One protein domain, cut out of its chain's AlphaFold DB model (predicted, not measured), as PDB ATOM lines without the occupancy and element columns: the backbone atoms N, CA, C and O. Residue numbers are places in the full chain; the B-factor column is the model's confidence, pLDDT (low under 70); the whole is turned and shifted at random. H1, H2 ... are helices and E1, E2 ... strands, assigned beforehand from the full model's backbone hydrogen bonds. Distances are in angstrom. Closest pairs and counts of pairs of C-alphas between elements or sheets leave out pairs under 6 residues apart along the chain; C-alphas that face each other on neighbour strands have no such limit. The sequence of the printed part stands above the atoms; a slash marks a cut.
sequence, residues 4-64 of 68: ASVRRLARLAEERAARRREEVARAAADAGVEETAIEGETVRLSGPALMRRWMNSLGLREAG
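AT A GLANCE: This is residues 4 to 64 of the 68 residues of an uncharacterized protein of Sphingomonas paucimobilis (UniProt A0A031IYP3). A hairpin, E1 and E2, folds back along residues 21 to 29 of one long helix, H1, whose residues 4 to 16 stick out as an arm; short helices H2 and H3 follow at the other end. The printed part has 61 residues, ordered H1 E1 E2 H2 H3, mostly helix, with an antiparallel sheet. It is only just loose, close to extended, with a radius of gyration of the C-alphas of 15.4 A, spanning 51 by 22 by 16 A.

IN THESE COORDINATES: E1 is residues 35 to 39 and E2 42 to 46. H1, residues 4 to 30, measures 39.5 A from C-alpha 4 at (34.434, -55.995, 190.895). H2 is residues 48 to 56; H3, 58 to 62, ends at C-alpha 62 (17.319, -96.718, 201.737).

HOW THE PARTS SIT: In the hairpin, N 37 and O 44 are 2.9 A apart, within hydrogen-bond range. The closest C-alphas of H1 and E1, Ala 25 and Thr 36, are 6.3 A apart. H2 and H3 only just touch, only at the corner, with 3 pairs of C-alphas within 8 A; the closest, Trp 54 and Leu 60, are 6.0 A apart. H1 is apart from both. In H1, H2 and H3 every O i to N i+4 pair is within hydrogen-bond range.

THE WHOLE: The printed part has no cut, and its links are tight. Residues 58 to 64 are among those with pLDDT under 70.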
ATOM      1  N   ALA A   4      34.173 -56.124 189.460       82.62
ATOM      2  CA  ALA A   4      34.434 -55.995 190.895       82.62
ATOM      3  C   ALA A   4      33.337 -56.655 191.752       82.62
ATOM      4  O   ALA A   4      33.633 -57.306 192.755       82.62
ATOM      5  N   SER A   5      32.073 -56.543 191.334       77.62
ATOM      6  CA  SER A   5      30.935 -57.171 192.014       77.62
ATOM      7  C   SER A   5      30.989 -58.697 191.914       77.62
ATOM      8  O   SER A   5      30.722 -59.374 192.902       77.62
ATOM      9  N   VAL A   6      31.399 -59.237 190.759       85.31
ATOM     10  CA  VAL A   6      31.586 -60.687 190.560       85.31
ATOM     11  C   VAL A   6      32.663 -61.235 191.499       85.31
ATOM     12  O   VAL A   6      32.413 -62.203 192.210       85.31
ATOM     13  N   ARG A   7      33.829 -60.576 191.583       88.94
ATOM     14  CA  ARG A   7      34.914 -60.995 192.490       88.94
ATOM     15  C   ARG A   7      34.494 -60.979 193.958       88.94
ATOM     16  O   ARG A   7      34.832 -61.888 194.709       88.94
ATOM     17  N   ARG A   8      33.722 -59.970 194.369       91.25
ATOM     18  CA  ARG A   8      33.195 -59.893 195.738       91.25
ATOM     19  C   ARG A   8      32.235 -61.042 196.045       91.25
ATOM     20  O   ARG A   8      32.306 -61.599 197.134       91.25
ATOM     21  N   LEU A   9      31.352 -61.388 195.107       86.69
ATOM     22  CA  LEU A   9      30.422 -62.509 195.264       86.69
ATOM     23  C   LEU A   9      31.151 -63.855 195.312       86.69
ATOM     24  O   LEU A   9      30.830 -64.663 196.176       86.69
ATOM     25  N   ALA A  10      32.157 -64.059 194.457       87.38
ATOM     26  CA  ALA A  10      32.987 -65.263 194.476       87.38
ATOM     27  C   ALA A  10      33.663 -65.454 195.844       87.38
ATOM     28  O   ALA A  10      33.509 -66.502 196.463       87.38
ATOM     29  N   ARG A  11      34.277 -64.395 196.387       91.00
ATOM     30  CA  ARG A  11      34.905 -64.426 197.717       91.00
ATOM     31  C   ARG A  11      33.919 -64.808 198.828       91.00
ATOM     32  O   ARG A  11      34.229 -65.622 199.686       91.00
ATOM     33  N   LEU A  12      32.712 -64.237 198.807       87.19
ATOM     34  CA  LEU A  12      31.673 -64.559 199.794       87.19
ATOM     35  C   LEU A  12      31.169 -66.006 199.655       87.19
ATOM     36  O   LEU A  12      30.829 -66.639 200.654       87.19
ATOM     37  N   ALA A  13      31.103 -66.530 198.428       85.62
ATOM     38  CA  ALA A  13      30.740 -67.919 198.173       85.62
ATOM     39  C   ALA A  13      31.822 -68.883 198.688       85.62
ATOM     40  O   ALA A  13      31.488 -69.863 199.350       85.62
ATOM     41  N   GLU A  14      33.097 -68.567 198.465       86.94
ATOM     42  CA  GLU A  14      34.238 -69.336 198.973       86.94
ATOM     43  C   GLU A  14      34.289 -69.347 200.506       86.94
ATOM     44  O   GLU A  14      34.401 -70.417 201.102       86.94
ATOM     45  N   GLU A  15      34.117 -68.191 201.158       90.56
ATOM     46  CA  GLU A  15      34.038 -68.089 202.625       90.56
ATOM     47  C   GLU A  15      32.891 -68.942 203.189       90.56
ATOM     48  O   GLU A  15      33.041 -69.647 204.191       90.56
ATOM     49  N   ARG A  16      31.729 -68.921 202.524       87.44
ATOM     50  CA  ARG A  16      30.580 -69.739 202.920       87.44
ATOM     51  C   ARG A  16      30.850 -71.228 202.729       87.44
ATOM     52  O   ARG A  16      30.474 -72.015 203.596       87.44
ATOM     53  N   ALA A  17      31.478 -71.608 201.619       84.31
ATOM     54  CA  ALA A  17      31.852 -72.987 201.346       84.31
ATOM     55  C   ALA A  17      32.854 -73.493 202.392       84.31
ATOM     56  O   ALA A  17      32.648 -74.567 202.944       84.31
ATOM     57  N   ALA A  18      33.873 -72.700 202.736       86.50
ATOM     58  CA  ALA A  18      34.845 -73.035 203.776       86.50
ATOM     59  C   ALA A  18      34.169 -73.281 205.133       86.50
ATOM     60  O   ALA A  18      34.343 -74.349 205.717       86.50
ATOM     61  N   ARG A  19      33.296 -72.366 205.576       88.06
ATOM     62  CA  ARG A  19      32.536 -72.561 206.819       88.06
ATOM     63  C   ARG A  19      31.681 -73.826 206.775       88.06
ATOM     64  O   ARG A  19      31.623 -74.580 207.741       88.06
ATOM     65  N   ARG A  20      31.025 -74.092 205.642       86.56
ATOM     66  CA  ARG A  20      30.186 -75.284 205.494       86.56
ATOM     67  C   ARG A  20      31.002 -76.574 205.573       86.56
ATOM     68  O   ARG A  20      30.536 -77.549 206.155       86.56
ATOM     69  N   ARG A  21      32.211 -76.580 205.013       83.12
ATOM     70  CA  ARG A  21      33.151 -77.703 205.096       83.12
ATOM     71  C   ARG A  21      33.558 -77.995 206.541       83.12
ATOM     72  O   ARG A  21      33.520 -79.151 206.947       83.12
ATOM     73  N   GLU A  22      33.862 -76.962 207.322       85.50
ATOM     74  CA  GLU A  22      34.168 -77.097 208.754       85.50
ATOM     75  C   GLU A  22      32.979 -77.649 209.551       85.50
ATOM     76  O   GLU A  22      33.144 -78.572 210.349       85.50
ATOM     77  N   GLU A  23      31.769 -77.137 209.306       87.44
ATOM     78  CA  GLU A  23      30.543 -77.642 209.939       87.44
ATOM     79  C   GLU A  23      30.329 -79.137 209.656       87.44
ATOM     80  O   GLU A  23      29.972 -79.892 210.559       87.44
ATOM     81  N   VAL A  24      30.558 -79.571 208.413       85.19
ATOM     82  CA  VAL A  24      30.418 -80.980 208.021       85.19
ATOM     83  C   VAL A  24      31.490 -81.846 208.677       85.19
ATOM     84  O   VAL A  24      31.153 -82.897 209.215       85.19
ATOM     85  N   ALA A  25      32.751 -81.407 208.679       83.88
ATOM     86  CA  ALA A  25      33.834 -82.135 209.335       83.88
ATOM     87  C   ALA A  25      33.563 -82.310 210.837       83.88
ATOM     88  O   ALA A  25      33.728 -83.402 211.379       83.88
ATOM     89  N   ARG A  26      33.061 -81.262 211.497       86.19
ATOM     90  CA  ARG A  26      32.669 -81.318 212.907       86.19
ATOM     91  C   ARG A  26      31.506 -82.279 213.146       86.19
ATOM     92  O   ARG A  26      31.601 -83.134 214.017       86.19
ATOM     93  N   ALA A  27      30.443 -82.191 212.347       85.81
ATOM     94  CA  ALA A  27      29.305 -83.101 212.461       85.81
ATOM     95  C   ALA A  27      29.695 -84.568 212.198       85.81
ATOM     96  O   ALA A  27      29.154 -85.476 212.825       85.81
ATOM     97  N   ALA A  28      30.641 -84.810 211.286       84.25
ATOM     98  CA  ALA A  28      31.187 -86.137 211.022       84.25
ATOM     99  C   ALA A  28      31.987 -86.668 212.223       84.25
ATOM    100  O   ALA A  28      31.766 -87.806 212.642       84.25
ATOM    101  N   ALA A  29      32.840 -85.836 212.825       82.75
ATOM    102  CA  ALA A  29      33.562 -86.187 214.047       82.75
ATOM    103  C   ALA A  29      32.599 -86.513 215.203       82.75
ATOM    104  O   ALA A  29      32.728 -87.565 215.830       82.75
ATOM    105  N   ASP A  30      31.571 -85.685 215.420       83.31
ATOM    106  CA  ASP A  30      30.531 -85.920 216.436       83.31
ATOM    107  C   ASP A  30      29.748 -87.225 216.178       83.31
ATOM    108  O   ASP A  30      29.280 -87.887 217.107       83.31
ATOM    109  N   ALA A  31      29.626 -87.636 214.912       79.50
ATOM    110  CA  ALA A  31      29.008 -88.900 214.515       79.50
ATOM    111  C   ALA A  31      29.947 -90.122 214.629       79.50
ATOM    112  O   ALA A  31      29.511 -91.246 214.355       79.50
ATOM    113  N   GLY A  32      31.205 -89.925 215.041       80.12
ATOM    114  CA  GLY A  32      32.214 -90.977 215.176       80.12
ATOM    115  C   GLY A  32      32.837 -91.411 213.848       80.12
ATOM    116  O   GLY A  32      33.252 -92.562 213.714       80.12
ATOM    117  N   VAL A  33      32.852 -90.535 212.841       82.31
ATOM    118  CA  VAL A  33      33.597 -90.759 211.597       82.31
ATOM    119  C   VAL A  33      35.073 -90.480 211.864       82.31
ATOM    120  O   VAL A  33      35.430 -89.384 212.284       82.31
ATOM    121  N   GLU A  34      35.920 -91.477 211.622       75.06
ATOM    122  CA  GLU A  34      37.353 -91.398 211.930       75.06
ATOM    123  C   GLU A  34      38.134 -90.603 210.877       75.06
ATOM    124  O   GLU A  34      39.133 -89.970 211.208       75.06
ATOM    125  N   GLU A  35      37.661 -90.574 209.627       74.12
ATOM    126  CA  GLU A  35      38.323 -89.851 208.545       74.12
ATOM    127  C   GLU A  35      37.306 -89.131 207.643       74.12
ATOM    128  O   GLU A  35      36.337 -89.712 207.148       74.12
ATOM    129  N   THR A  36      37.521 -87.829 207.444       71.31
ATOM    130  CA  THR A  36      36.701 -86.969 206.581       71.31
ATOM    131  C   THR A  36      37.608 -86.247 205.597       71.31
ATOM    132  O   THR A  36      38.433 -85.430 206.000       71.31
ATOM    133  N   ALA A  37      37.437 -86.524 204.307       73.88
ATOM    134  CA  ALA A  37      38.124 -85.830 203.225       73.88
ATOM    135  C   ALA A  37      37.110 -85.018 202.413       73.88
ATOM    136  O   ALA A  37      36.029 -85.502 202.078       73.88
ATOM    137  N   ILE A  38      37.448 -83.769 202.099       68.50
ATOM    138  CA  ILE A  38      36.596 -82.895 201.291       68.50
ATOM    139  C   ILE A  38      37.291 -82.659 199.955       68.50
ATOM    140  O   ILE A  38      38.275 -81.928 199.877       68.50
ATOM    141  N   GLU A  39      36.765 -83.281 198.904       70.50
ATOM    142  CA  GLU A  39      37.273 -83.203 197.536       70.50
ATOM    143  C   GLU A  39      36.360 -82.286 196.708       70.50
ATOM    144  O   GLU A  39      35.315 -82.690 196.195       70.50
ATOM    145  N   GLY A  40      36.741 -81.009 196.597       70.00
ATOM    146  CA  GLY A  40      35.969 -80.008 195.853       70.00
ATOM    147  C   GLY A  40      34.620 -79.688 196.512       70.00
ATOM    148  O   GLY A  40      34.576 -79.014 197.549       70.00
ATOM    149  N   GLU A  41      33.525 -80.129 195.884       62.78
ATOM    150  CA  GLU A  41      32.153 -80.074 196.427       62.78
ATOM    151  C   GLU A  41      31.713 -81.391 197.082       62.78
ATOM    152  O   GLU A  41      30.701 -81.429 197.783       62.78
ATOM    153  N   THR A  42      32.473 -82.468 196.890       54.16
ATOM    154  CA  THR A  42      32.138 -83.796 197.403       54.16
ATOM    155  C   THR A  42      32.776 -84.000 198.773       54.16
ATOM    156  O   THR A  42      33.956 -83.716 198.977       54.16
ATOM    157  N   VAL A  43      32.007 -84.523 199.727       62.75
ATOM    158  CA  VAL A  43      32.519 -84.921 201.045       62.75
ATOM    159  C   VAL A  43      32.589 -86.441 201.103       62.75
ATOM    160  O   VAL A  43      31.566 -87.118 200.993       62.75
ATOM    161  N   ARG A  44      33.795 -86.977 201.287       70.38
ATOM    162  CA  ARG A  44      34.053 -88.400 201.497       70.38
ATOM    163  C   ARG A  44      34.236 -88.665 202.990       70.38
ATOM    164  O   ARG A  44      35.080 -88.053 203.637       70.38
ATOM    165  N   LEU A  45      33.441 -89.588 203.523       70.00
ATOM    166  CA  LEU A  45      33.482 -90.014 204.922       70.00
ATOM    167  C   LEU A  45      33.871 -91.498 204.987       70.00
ATOM    168  O   LEU A  45      33.250 -92.319 204.307       70.00
ATOM    169  N   SER A  46      34.861 -91.850 205.808       69.81
ATOM    170  CA  SER A  46      35.310 -93.231 206.042       69.81
ATOM    171  C   SER A  46      35.431 -93.536 207.539       69.81
ATOM    172  O   SER A  46      35.787 -92.688 208.353       69.81
ATOM    173  N   GLY A  47      35.101 -94.772 207.928       73.31
ATOM    174  CA  GLY A  47      35.291 -95.236 209.303       73.31
ATOM    175  C   GLY A  47      34.552 -96.543 209.631       73.31
ATOM    176  O   GLY A  47      33.418 -96.733 209.171       73.31
ATOM    177  N   PRO A  48      35.125 -97.437 210.463       72.00
ATOM    178  CA  PRO A  48      34.460 -98.673 210.894       72.00
ATOM    179  C   PRO A  48      33.154 -98.414 211.661       72.00
ATOM    180  O   PRO A  48      32.154 -99.114 211.475       72.00
ATOM    181  N   ALA A  49      33.134 -97.375 212.502       73.06
ATOM    182  CA  ALA A  49      31.949 -96.963 213.251       73.06
ATOM    183  C   ALA A  49      30.842 -96.406 212.339       73.06
ATOM    184  O   ALA A  49      29.663 -96.708 212.551       73.06
ATOM    185  N   LEU A  50      31.215 -95.677 211.282       70.44
ATOM    186  CA  LEU A  50      30.291 -95.198 210.255       70.44
ATOM    187  C   LEU A  50      29.670 -96.364 209.476       70.44
ATOM    188  O   LEU A  50      28.454 -96.399 209.313       70.44
ATOM    189  N   MET A  51      30.472 -97.360 209.081       69.94
ATOM    190  CA  MET A  51      29.973 -98.595 208.459       69.94
ATOM    191  C   MET A  51      28.996 -99.347 209.366       69.94
ATOM    192  O   MET A  51      27.916 -99.743 208.928       69.94
ATOM    193  N   ARG A  52      29.317 -99.494 210.656       73.19
ATOM    194  CA  ARG A  52      28.399-100.088 211.640       73.19
ATOM    195  C   ARG A  52      27.090 -99.312 211.765       73.19
ATOM    196  O   ARG A  52      26.028 -99.927 211.754       73.19
ATOM    197  N   ARG A  53      27.142 -97.980 211.875       70.94
ATOM    198  CA  ARG A  53      25.940 -97.127 211.920       70.94
ATOM    199  C   ARG A  53      25.112 -97.267 210.648       70.94
ATOM    200  O   ARG A  53      23.911 -97.483 210.748       70.94
ATOM    201  N   TRP A  54      25.756 -97.227 209.486       71.19
ATOM    202  CA  TRP A  54      25.118 -97.402 208.183       71.19
ATOM    203  C   TRP A  54      24.402 -98.750 208.070       71.19
ATOM    204  O   TRP A  54      23.248 -98.820 207.652       71.19
ATOM    205  N   MET A  55      25.054 -99.831 208.506       71.75
ATOM    206  CA  MET A  55      24.422-101.144 208.577       71.75
ATOM    207  C   MET A  55      23.254-101.155 209.572       71.75
ATOM    208  O   MET A  55      22.227-101.756 209.279       71.75
ATOM    209  N   ASN A  56      23.351-100.479 210.709       73.81
ATOM    210  CA  ASN A  56      22.318-100.551 211.744       73.81
ATOM    211  C   ASN A  56      21.136 -99.590 211.529       73.81
ATOM    212  O   ASN A  56      20.102 -99.760 212.170       73.81
ATOM    213  N   SER A  57      21.242 -98.605 210.633       74.06
ATOM    214  CA  SER A  57      20.150 -97.675 210.325       74.06
ATOM    215  C   SER A  57      19.484 -98.007 208.988       74.06
ATOM    216  O   SER A  57      20.056 -97.761 207.923       74.06
ATOM    217  N   LEU A  58      18.244 -98.506 209.039       63.44
ATOM    218  CA  LEU A  58      17.449 -98.835 207.848       63.44
ATOM    219  C   LEU A  58      17.298 -97.622 206.906       63.44
ATOM    220  O   LEU A  58      17.530 -97.737 205.707       63.44
ATOM    221  N   GLY A  59      17.039 -96.437 207.472       69.81
ATOM    222  CA  GLY A  59      16.842 -95.201 206.707       69.81
ATOM    223  C   GLY A  59      18.066 -94.737 205.906       69.81
ATOM    224  O   GLY A  59      17.902 -94.205 204.813       69.81
ATOM    225  N   LEU A  60      19.298 -94.984 206.378       65.44
ATOM    226  CA  LEU A  60      20.500 -94.663 205.588       65.44
ATOM    227  C   LEU A  60      20.740 -95.682 204.465       65.44
ATOM    228  O   LEU A  60      21.208 -95.300 203.396       65.44
ATOM    229  N   ARG A  61      20.365 -96.959 204.654       63.56
ATOM    230  CA  ARG A  61      20.439 -97.976 203.583       63.56
ATOM    231  C   ARG A  61      19.483 -97.677 202.427       63.56
ATOM    232  O   ARG A  61      19.747 -98.077 201.294       63.56
ATOM    233  N   GLU A  62      18.359 -97.037 202.719       68.81
ATOM    234  CA  GLU A  62      17.319 -96.718 201.737       68.81
ATOM    235  C   GLU A  62      17.530 -95.354 201.067       68.81
ATOM    236  O   GLU A  62      17.117 -95.178 199.922       68.81
ATOM    237  N   ALA A  63      18.266 -94.434 201.705       68.19
ATOM    238  CA  ALA A  63      18.534 -93.079 201.210       68.19
ATOM    239  C   ALA A  63      19.266 -92.999 199.849       68.19
ATOM    240  O   ALA A  63      19.316 -91.926 199.253       68.19
ATOM    241  N   GLY A  64      19.801 -94.113 199.332       60.91
ATOM    242  CA  GLY A  64      20.391 -94.219 197.988       60.91
ATOM    243  C   GLY A  64      19.652 -95.152 197.021       60.91
ATOM    244  O   GLY A  64      20.061 -95.264 195.870       60.91
TER     245      GLY A  64